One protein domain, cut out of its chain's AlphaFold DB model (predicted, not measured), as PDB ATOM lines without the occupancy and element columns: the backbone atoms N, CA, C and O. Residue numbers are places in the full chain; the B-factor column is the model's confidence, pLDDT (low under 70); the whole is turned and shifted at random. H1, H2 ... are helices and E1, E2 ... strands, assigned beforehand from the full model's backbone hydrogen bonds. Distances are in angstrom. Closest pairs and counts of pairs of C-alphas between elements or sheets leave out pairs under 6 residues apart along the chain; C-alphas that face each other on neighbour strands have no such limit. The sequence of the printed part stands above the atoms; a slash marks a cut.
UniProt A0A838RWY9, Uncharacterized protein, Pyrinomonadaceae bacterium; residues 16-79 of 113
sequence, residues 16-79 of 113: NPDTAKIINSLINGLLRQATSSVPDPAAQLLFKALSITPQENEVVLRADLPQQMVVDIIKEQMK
ATOM      1  N   ASN A  16      53.044   6.236  14.233       88.38
ATOM      2  CA  ASN A  16      54.085   5.220  14.386       88.38
ATOM      3  C   ASN A  16      53.709   3.915  13.632       88.38
ATOM      4  O   ASN A  16      52.537   3.715  13.274       88.38
ATOM      5  N   PRO A  17      54.660   2.982  13.409       87.19
ATOM      6  CA  PRO A  17      54.403   1.804  12.581       87.19
ATOM      7  C   PRO A  17      53.462   0.793  13.233       87.19
ATOM      8  O   PRO A  17      52.783   0.029  12.546       87.19
ATOM      9  N   ASP A  18      53.376   0.789  14.561       89.19
ATOM     10  CA  ASP A  18      52.439  -0.081  15.266       89.19
ATOM     11  C   ASP A  18      50.997   0.414  15.124       89.19
ATOM     12  O   ASP A  18      50.098  -0.398  14.899       89.19
ATOM     13  N   THR A  19      50.767   1.731  15.108       88.25
ATOM     14  CA  THR A  19      49.454   2.308  14.786       88.25
ATOM     15  C   THR A  19      49.069   2.015  13.340       88.25
ATOM     16  O   THR A  19      47.931   1.620  13.091       88.25
ATOM     17  N   ALA A  20      50.011   2.088  12.392       88.75
ATOM     18  CA  ALA A  20      49.758   1.693  11.004       88.75
ATOM     19  C   ALA A  20      49.307   0.220  10.895       88.75
ATOM     20  O   ALA A  20      48.344  -0.094  10.192       88.75
ATOM     21  N   LYS A  21      49.936  -0.702  11.638       89.00
ATOM     22  CA  LYS A  21      49.515  -2.117  11.691       89.00
ATOM     23  C   LYS A  21      48.133  -2.299  12.323       89.00
ATOM     24  O   LYS A  21      47.354  -3.126  11.836       89.00
ATOM     25  N   ILE A  22      47.822  -1.555  13.387       89.44
ATOM     26  CA  ILE A  22      46.508  -1.596  14.046       89.44
ATOM     27  C   ILE A  22      45.430  -1.108  13.078       89.44
ATOM     28  O   ILE A  22      44.467  -1.832  12.832       89.44
ATOM     29  N   ILE A  23      45.618   0.063  12.468       87.88
ATOM     30  CA  ILE A  23      44.700   0.619  11.468       87.88
ATOM     31  C   ILE A  23      44.521  -0.368  10.310       87.88
ATOM     32  O   ILE A  23      43.392  -0.675   9.939       87.88
ATOM     33  N   ASN A  24      45.607  -0.940   9.788       90.00
ATOM     34  CA  ASN A  24      45.529  -1.957   8.741       90.00
ATOM     35  C   ASN A  24      44.683  -3.170   9.168       90.00
ATOM     36  O   ASN A  24      43.859  -3.661   8.398       90.00
ATOM     37  N   SER A  25      44.853  -3.650  10.400       89.19
ATOM     38  CA  SER A  25      44.083  -4.783  10.928       89.19
ATOM     39  C   SER A  25      42.597  -4.444  11.071       89.19
ATOM     40  O   SER A  25      41.745  -5.251  10.699       89.19
ATOM     41  N   LEU A  26      42.282  -3.233  11.539       89.81
ATOM     42  CA  LEU A  26      40.913  -2.736  11.667       89.81
ATOM     43  C   LEU A  26      40.234  -2.606  10.303       89.81
ATOM     44  O   LEU A  26      39.133  -3.126  10.122       89.81
ATOM     45  N   ILE A  27      40.889  -1.972   9.327       88.44
ATOM     46  CA  ILE A  27      40.299  -1.794   7.998       88.44
ATOM     47  C   ILE A  27      40.123  -3.153   7.309       88.44
ATOM     48  O   ILE A  27      39.070  -3.402   6.730       88.44
ATOM     49  N   ASN A  28      41.084  -4.075   7.428       87.50
ATOM     50  CA  ASN A  28      40.931  -5.426   6.880       87.50
ATOM     51  C   ASN A  28      39.795  -6.212   7.554       87.50
ATOM     52  O   ASN A  28      39.065  -6.935   6.874       87.50
ATOM     53  N   GLY A  29      39.616  -6.068   8.869       87.88
ATOM     54  CA  GLY A  29      38.486  -6.657   9.589       87.88
ATOM     55  C   GLY A  29      37.144  -6.113   9.097       87.88
ATOM     56  O   GLY A  29      36.245  -6.886   8.761       87.88
ATOM     57  N   LEU A  30      37.036  -4.788   8.972       87.12
ATOM     58  CA  LEU A  30      35.848  -4.112   8.447       87.12
ATOM     59  C   LEU A  30      35.559  -4.500   6.995       87.12
ATOM     60  O   LEU A  30      34.413  -4.790   6.664       87.12
ATOM     61  N   LEU A  31      36.580  -4.568   6.137       87.06
ATOM     62  CA  LEU A  31      36.424  -4.981   4.742       87.06
ATOM     63  C   LEU A  31      35.931  -6.418   4.625       87.06
ATOM     64  O   LEU A  31      35.029  -6.685   3.838       87.06
ATOM     65  N   ARG A  32      36.464  -7.345   5.427       85.94
ATOM     66  CA  ARG A  32      35.967  -8.728   5.455       85.94
ATOM     67  C   ARG A  32      34.493  -8.775   5.847       85.94
ATOM     68  O   ARG A  32      33.701  -9.403   5.147       85.94
ATOM     69  N   GLN A  33      34.102  -8.043   6.889       86.38
ATOM     70  CA  GLN A  33      32.700  -7.960   7.294       86.38
ATOM     71  C   GLN A  33      31.820  -7.346   6.192       86.38
ATOM     72  O   GLN A  33      30.772  -7.902   5.856       86.38
ATOM     73  N   ALA A  34      32.263  -6.248   5.581       82.62
ATOM     74  CA  ALA A  34      31.553  -5.581   4.495       82.62
ATOM     75  C   ALA A  34      31.387  -6.505   3.281       82.62
ATOM     76  O   ALA A  34      30.274  -6.661   2.790       82.62
ATOM     77  N   THR A  35      32.446  -7.203   2.857       83.56
ATOM     78  CA  THR A  35      32.380  -8.153   1.731       83.56
ATOM     79  C   THR A  35      31.373  -9.272   1.970       83.56
ATOM     80  O   THR A  35      30.672  -9.657   1.042       83.56
ATOM     81  N   SER A  36      31.255  -9.761   3.209       81.56
ATOM     82  CA  SER A  36      30.285 -10.806   3.562       81.56
ATOM     83  C   SER A  36      28.834 -10.314   3.603       81.56
ATOM     84  O   SER A  36      27.913 -11.111   3.450       81.56
ATOM     85  N   SER A  37      28.625  -9.007   3.787       83.75
ATOM     86  CA  SER A  37      27.295  -8.394   3.907       83.75
ATOM     87  C   SER A  37      26.731  -7.910   2.567       83.75
ATOM     88  O   SER A  37      25.557  -7.551   2.489       83.75
ATOM     89  N   VAL A  38      27.551  -7.867   1.512       80.56
ATOM     90  CA  VAL A  38      27.156  -7.362   0.194       80.56
ATOM     91  C   VAL A  38      26.635  -8.517  -0.671       80.56
ATOM     92  O   VAL A  38      27.396  -9.439  -0.959       80.56
ATOM     93  N   PRO A  39      25.365  -8.484  -1.117       77.69
ATOM     94  CA  PRO A  39      24.780  -9.559  -1.922       77.69
ATOM     95  C   PRO A  39      25.219  -9.525  -3.394       77.69
ATOM     96  O   PRO A  39      25.071 -10.523  -4.092       77.69
ATOM     97  N   ASP A  40      25.745  -8.393  -3.870       81.31
ATOM     98  CA  ASP A  40      26.187  -8.228  -5.253       81.31
ATOM     99  C   ASP A  40      27.589  -8.836  -5.480       81.31
ATOM    100  O   ASP A  40      28.567  -8.374  -4.874       81.31
ATOM    101  N   PRO A  41      27.730  -9.844  -6.361       77.31
ATOM    102  CA  PRO A  41      29.019 -10.458  -6.663       77.31
ATOM    103  C   PRO A  41      30.018  -9.489  -7.317       77.31
ATOM    104  O   PRO A  41      31.221  -9.641  -7.098       77.31
ATOM    105  N   ALA A  42      29.566  -8.480  -8.072       76.38
ATOM    106  CA  ALA A  42      30.469  -7.500  -8.682       76.38
ATOM    107  C   ALA A  42      31.114  -6.607  -7.612       76.38
ATOM    108  O   ALA A  42      32.338  -6.444  -7.581       76.38
ATOM    109  N   ALA A  43      30.320  -6.110  -6.666       75.88
ATOM    110  CA  ALA A  43      30.825  -5.377  -5.514       75.88
ATOM    111  C   ALA A  43      31.751  -6.227  -4.621       75.88
ATOM    112  O   ALA A  43      32.772  -5.726  -4.150       75.88
ATOM    113  N   GLN A  44      31.480  -7.524  -4.435       80.56
ATOM    114  CA  GLN A  44      32.404  -8.408  -3.708       80.56
ATOM    115  C   GLN A  44      33.778  -8.513  -4.383       80.56
ATOM    116  O   GLN A  44      34.798  -8.554  -3.692       80.56
ATOM    117  N   LEU A  45      33.819  -8.553  -5.718       79.12
ATOM    118  CA  LEU A  45      35.073  -8.555  -6.471       79.12
ATOM    119  C   LEU A  45      35.818  -7.222  -6.325       79.12
ATOM    120  O   LEU A  45      37.031  -7.248  -6.128       79.12
ATOM    121  N   LEU A  46      35.110  -6.084  -6.316       77.69
ATOM    122  CA  LEU A  46      35.717  -4.771  -6.052       77.69
ATOM    123  C   LEU A  46      36.410  -4.730  -4.694       77.69
ATOM    124  O   LEU A  46      37.569  -4.337  -4.603       77.69
ATOM    125  N   PHE A  47      35.723  -5.157  -3.636       80.50
ATOM    126  CA  PHE A  47      36.302  -5.128  -2.295       80.50
ATOM    127  C   PHE A  47      37.484  -6.092  -2.144       80.50
ATOM    128  O   PHE A  47      38.410  -5.798  -1.394       80.50
ATOM    129  N   LYS A  48      37.488  -7.217  -2.870       79.88
ATOM    130  CA  LYS A  48      38.632  -8.143  -2.918       79.88
ATOM    131  C   LYS A  48      39.822  -7.589  -3.704       79.88
ATOM    132  O   LYS A  48      40.949  -7.981  -3.424       79.88
ATOM    133  N   ALA A  49      39.583  -6.692  -4.659       78.69
ATOM    134  CA  ALA A  49      40.635  -6.006  -5.406       78.69
ATOM    135  C   ALA A  49      41.332  -4.898  -4.588       78.69
ATOM    136  O   ALA A  49      42.360  -4.373  -5.017       78.69
ATOM    137  N   LEU A  50      40.802  -4.547  -3.407       82.75
ATOM    138  CA  LEU A  50      41.445  -3.623  -2.474       82.75
ATOM    139  C   LEU A  50      42.570  -4.335  -1.711       82.75
ATOM    140  O   LEU A  50      42.343  -5.271  -0.948       82.75
ATOM    141  N   SER A  51      43.791  -3.844  -1.877       83.88
ATOM    142  CA  SER A  51      44.966  -4.219  -1.100       83.88
ATOM    143  C   SER A  51      45.281  -3.122  -0.087       83.88
ATOM    144  O   SER A  51      45.490  -1.966  -0.455       83.88
ATOM    145  N   ILE A  52      45.321  -3.479   1.195       86.69
ATOM    146  CA  ILE A  52      45.708  -2.568   2.274       86.69
ATOM    147  C   ILE A  52      46.982  -3.092   2.908       86.69
ATOM    148  O   ILE A  52      47.050  -4.242   3.345       86.69
ATOM    149  N   THR A  53      48.001  -2.241   2.936       86.44
ATOM    150  CA  THR A  53      49.325  -2.589   3.446       86.44
ATOM    151  C   THR A  53      49.863  -1.466   4.324       86.44
ATOM    152  O   THR A  53      49.831  -0.311   3.894       86.44
ATOM    153  N   PRO A  54      50.387  -1.769   5.523       87.38
ATOM    154  CA  PRO A  54      51.134  -0.798   6.303       87.38
ATOM    155  C   PRO A  54      52.531  -0.626   5.683       87.38
ATOM    156  O   PRO A  54      53.220  -1.610   5.413       87.38
ATOM    157  N   GLN A  55      52.946   0.614   5.449       87.50
ATOM    158  CA  GLN A  55      54.295   1.001   5.043       87.50
ATOM    159  C   GLN A  55      54.843   1.987   6.066       87.50
ATOM    160  O   GLN A  55      54.410   3.130   6.092       87.50
ATOM    161  N   GLU A  56      55.797   1.545   6.886       84.50
ATOM    162  CA  GLU A  56      56.409   2.374   7.931       84.50
ATOM    163  C   GLU A  56      55.336   3.081   8.773       84.50
ATOM    164  O   GLU A  56      54.607   2.405   9.494       84.50
ATOM    165  N   ASN A  57      55.192   4.399   8.631       86.62
ATOM    166  CA  ASN A  57      54.242   5.233   9.364       86.62
ATOM    167  C   ASN A  57      52.949   5.518   8.582       86.62
ATOM    168  O   ASN A  57      52.218   6.442   8.910       86.62
ATOM    169  N   GLU A  58      52.646   4.759   7.535       85.25
ATOM    170  CA  GLU A  58      51.479   4.985   6.688       85.25
ATOM    171  C   GLU A  58      50.712   3.688   6.443       85.25
ATOM    172  O   GLU A  58      51.268   2.593   6.372       85.25
ATOM    173  N   VAL A  59      49.404   3.804   6.259       84.81
ATOM    174  CA  VAL A  59      48.570   2.730   5.729       84.81
ATOM    175  C   VAL A  59      48.234   3.071   4.293       84.81
ATOM    176  O   VAL A  59      47.502   4.021   4.017       84.81
ATOM    177  N   VAL A  60      48.776   2.286   3.370       86.81
ATOM    178  CA  VAL A  60      48.569   2.468   1.939       86.81
ATOM    179  C   VAL A  60      47.458   1.542   1.480       86.81
ATOM    180  O   VAL A  60      47.551   0.321   1.608       86.81
ATOM    181  N   LEU A  61      46.423   2.144   0.912       86.56
ATOM    182  CA  LEU A  61      45.293   1.478   0.292       86.56
ATOM    183  C   LEU A  61      45.473   1.551  -1.225       86.56
ATOM    184  O   LEU A  61      45.658   2.633  -1.779       86.56
ATOM    185  N   ARG A  62      45.466   0.405  -1.897       84.31
ATOM    186  CA  ARG A  62      45.621   0.286  -3.350       84.31
ATOM    187  C   ARG A  62      44.461  -0.520  -3.904       84.31
ATOM    188  O   ARG A  62      44.143  -1.572  -3.368       84.31
ATOM    189  N   ALA A  63      43.855  -0.053  -4.979       83.31
ATOM    190  CA  ALA A  63      42.891  -0.811  -5.756       83.31
ATOM    191  C   ALA A  63      43.399  -0.876  -7.188       83.31
ATOM    192  O   ALA A  63      43.696   0.174  -7.761       83.31
ATOM    193  N   ASP A  64      43.493  -2.079  -7.745       80.44
ATOM    194  CA  ASP A  64      43.729  -2.251  -9.175       80.44
ATOM    195  C   ASP A  64      42.409  -2.646  -9.837       80.44
ATOM    196  O   ASP A  64      41.886  -3.739  -9.613       80.44
ATOM    197  N   LEU A  65      41.811  -1.705 -10.568       77.44
ATOM    198  CA  LEU A  65      40.486  -1.857 -11.159       77.44
ATOM    199  C   LEU A  65      40.613  -2.054 -12.675       77.44
ATOM    200  O   LEU A  65      41.093  -1.147 -13.361       77.44
ATOM    201  N   PRO A  66      40.151  -3.183 -13.240       79.31
ATOM    202  CA  PRO A  66      40.179  -3.395 -14.683       79.31
ATOM    203  C   PRO A  66      39.375  -2.316 -15.417       79.31
ATOM    204  O   PRO A  66      38.266  -1.976 -14.995       79.31
ATOM    205  N   GLN A  67      39.877  -1.814 -16.551       75.38
ATOM    206  CA  GLN A  67      39.167  -0.796 -17.342       75.38
ATOM    207  C   GLN A  67      37.733  -1.211 -17.693       75.38
ATOM    208  O   GLN A  67      36.807  -0.411 -17.567       75.38
ATOM    209  N   GLN A  68      37.546  -2.475 -18.085       77.31
ATOM    210  CA  GLN A  68      36.237  -3.021 -18.440       77.31
ATOM    211  C   GLN A  68      35.227  -2.869 -17.294       77.31
ATOM    212  O   GLN A  68      34.091  -2.460 -17.511       77.31
ATOM    213  N   MET A  69      35.680  -3.101 -16.062       74.44
ATOM    214  CA  MET A  69      34.850  -3.014 -14.867       74.44
ATOM    215  C   MET A  69      34.405  -1.578 -14.579       74.44
ATOM    216  O   MET A  69      33.245  -1.338 -14.255       74.44
ATOM    217  N   VAL A  70      35.305  -0.605 -14.738       75.06
ATOM    218  CA  VAL A  70      34.978   0.821 -14.570       75.06
ATOM    219  C   VAL A  70      33.960   1.266 -15.619       75.06
ATOM    220  O   VAL A  70      32.999   1.965 -15.298       75.06
ATOM    221  N   VAL A  71      34.137   0.827 -16.867       79.88
ATOM    222  CA  VAL A  71      33.200   1.118 -17.958       79.88
ATOM    223  C   VAL A  71      31.819   0.534 -17.666       79.88
ATOM    224  O   VAL A  71      30.819   1.218 -17.888       79.88
ATOM    225  N   ASP A  72      31.744  -0.690 -17.148       78.88
ATOM    226  CA  ASP A  72      30.476  -1.334 -16.809       78.88
ATOM    227  C   ASP A  72      29.766  -0.610 -15.652       78.88
ATOM    228  O   ASP A  72      28.573  -0.328 -15.761       78.88
ATOM    229  N   ILE A  73      30.502  -0.170 -14.622       75.19
ATOM    230  CA  ILE A  73      29.957   0.651 -13.525       75.19
ATOM    231  C   ILE A  73      29.415   1.985 -14.048       75.19
ATOM    232  O   ILE A  73      28.297   2.370 -13.708       75.19
ATOM    233  N   ILE A  74      30.175   2.699 -14.887       78.94
ATOM    234  CA  ILE A  74      29.727   3.979 -15.457       78.94
ATOM    235  C   ILE A  74      28.470   3.758 -16.299       78.94
ATOM    236  O   ILE A  74      27.495   4.492 -16.152       78.94
ATOM    237  N   LYS A  75      28.443   2.716 -17.136       79.75
ATOM    238  CA  LYS A  75      27.261   2.371 -17.935       79.75
ATOM    239  C   LYS A  75      26.055   2.047 -17.060       79.75
ATOM    240  O   LYS A  75      24.952   2.466 -17.391       79.75
ATOM    241  N   GLU A  76      26.230   1.325 -15.957       76.38
ATOM    242  CA  GLU A  76      25.151   1.040 -15.009       76.38
ATOM    243  C   GLU A  76      24.661   2.284 -14.269       76.38
ATOM    244  O   GLU A  76      23.455   2.434 -14.084       76.38
ATOM    245  N   GLN A  77      25.553   3.209 -13.916       70.19
ATOM    246  CA  GLN A  77      25.181   4.494 -13.319       70.19
ATOM    247  C   GLN A  77      24.505   5.441 -14.318       70.19
ATOM    248  O   GLN A  77      23.676   6.259 -13.920       70.19
ATOM    249  N   MET A  78      24.830   5.321 -15.608       73.44
ATOM    250  CA  MET A  78      24.213   6.080 -16.698       73.44
ATOM    251  C   MET A  78      22.874   5.503 -17.160       73.44
ATOM    252  O   MET A  78      22.126   6.199 -17.852       73.44
ATOM    253  N   LYS A  79      22.527   4.261 -16.787       75.06
ATOM    254  CA  LYS A  79      21.163   3.764 -16.987       75.06
ATOM    255  C   LYS A  79      20.243   4.646 -16.137       75.06
ATOM    256  O   LYS A  79      20.448   4.723 -14.924       75.06
TER     257      LYS A  79
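What this domain is: This is residues 16 to 79 of the 113 residues of an uncharacterized protein of Pyrinomonadaceae bacterium (UniProt A0A838RWY9). An antiparallel strand hairpin, E1 and E2, packs along long helix H1; short H2 folds back from H1's end, and H3 extends past E2, residues 74 to 79 sticking out. The printed part has 64 residues, with named elements H1, H2, E1, E2, H3 in order, mixed helices and strands. It is loose, radius of gyration of the C-alphas 14.3 A, spanning 45 by 24 by 14 A.

How they stand to each other: In the hairpin of E1, residues 50 to 55, and E2, residues 58 to 66, N 51 and O 62 are within hydrogen-bond range, 2.7 A. The closest C-alphas of H1, residues 17 to 37, and E1 are Ala 20 and Pro 54, 5.5 A. H2, residues 41 to 48, touches residues 31 to 36 of H1 alone, closest C-alphas Thr 35 and Gln 44, 5.4 A, a helical hairpin at a shallow tilt of 9 degrees. H3, residues 67 to 78, is apart from H1. In H1, H2 and H3 every O i to N i+4 pair is within range.

Where its parts are: H1 runs 30.2 A from C-alpha 17 at (54.403, 1.804, 12.581) to C-alpha 37 at (27.295, -8.394, 3.907); H3 ends with C-alpha 78 at (24.213, 6.080, -16.698).

The domain as a whole: The printed part has no cut; no printed residue is under 70.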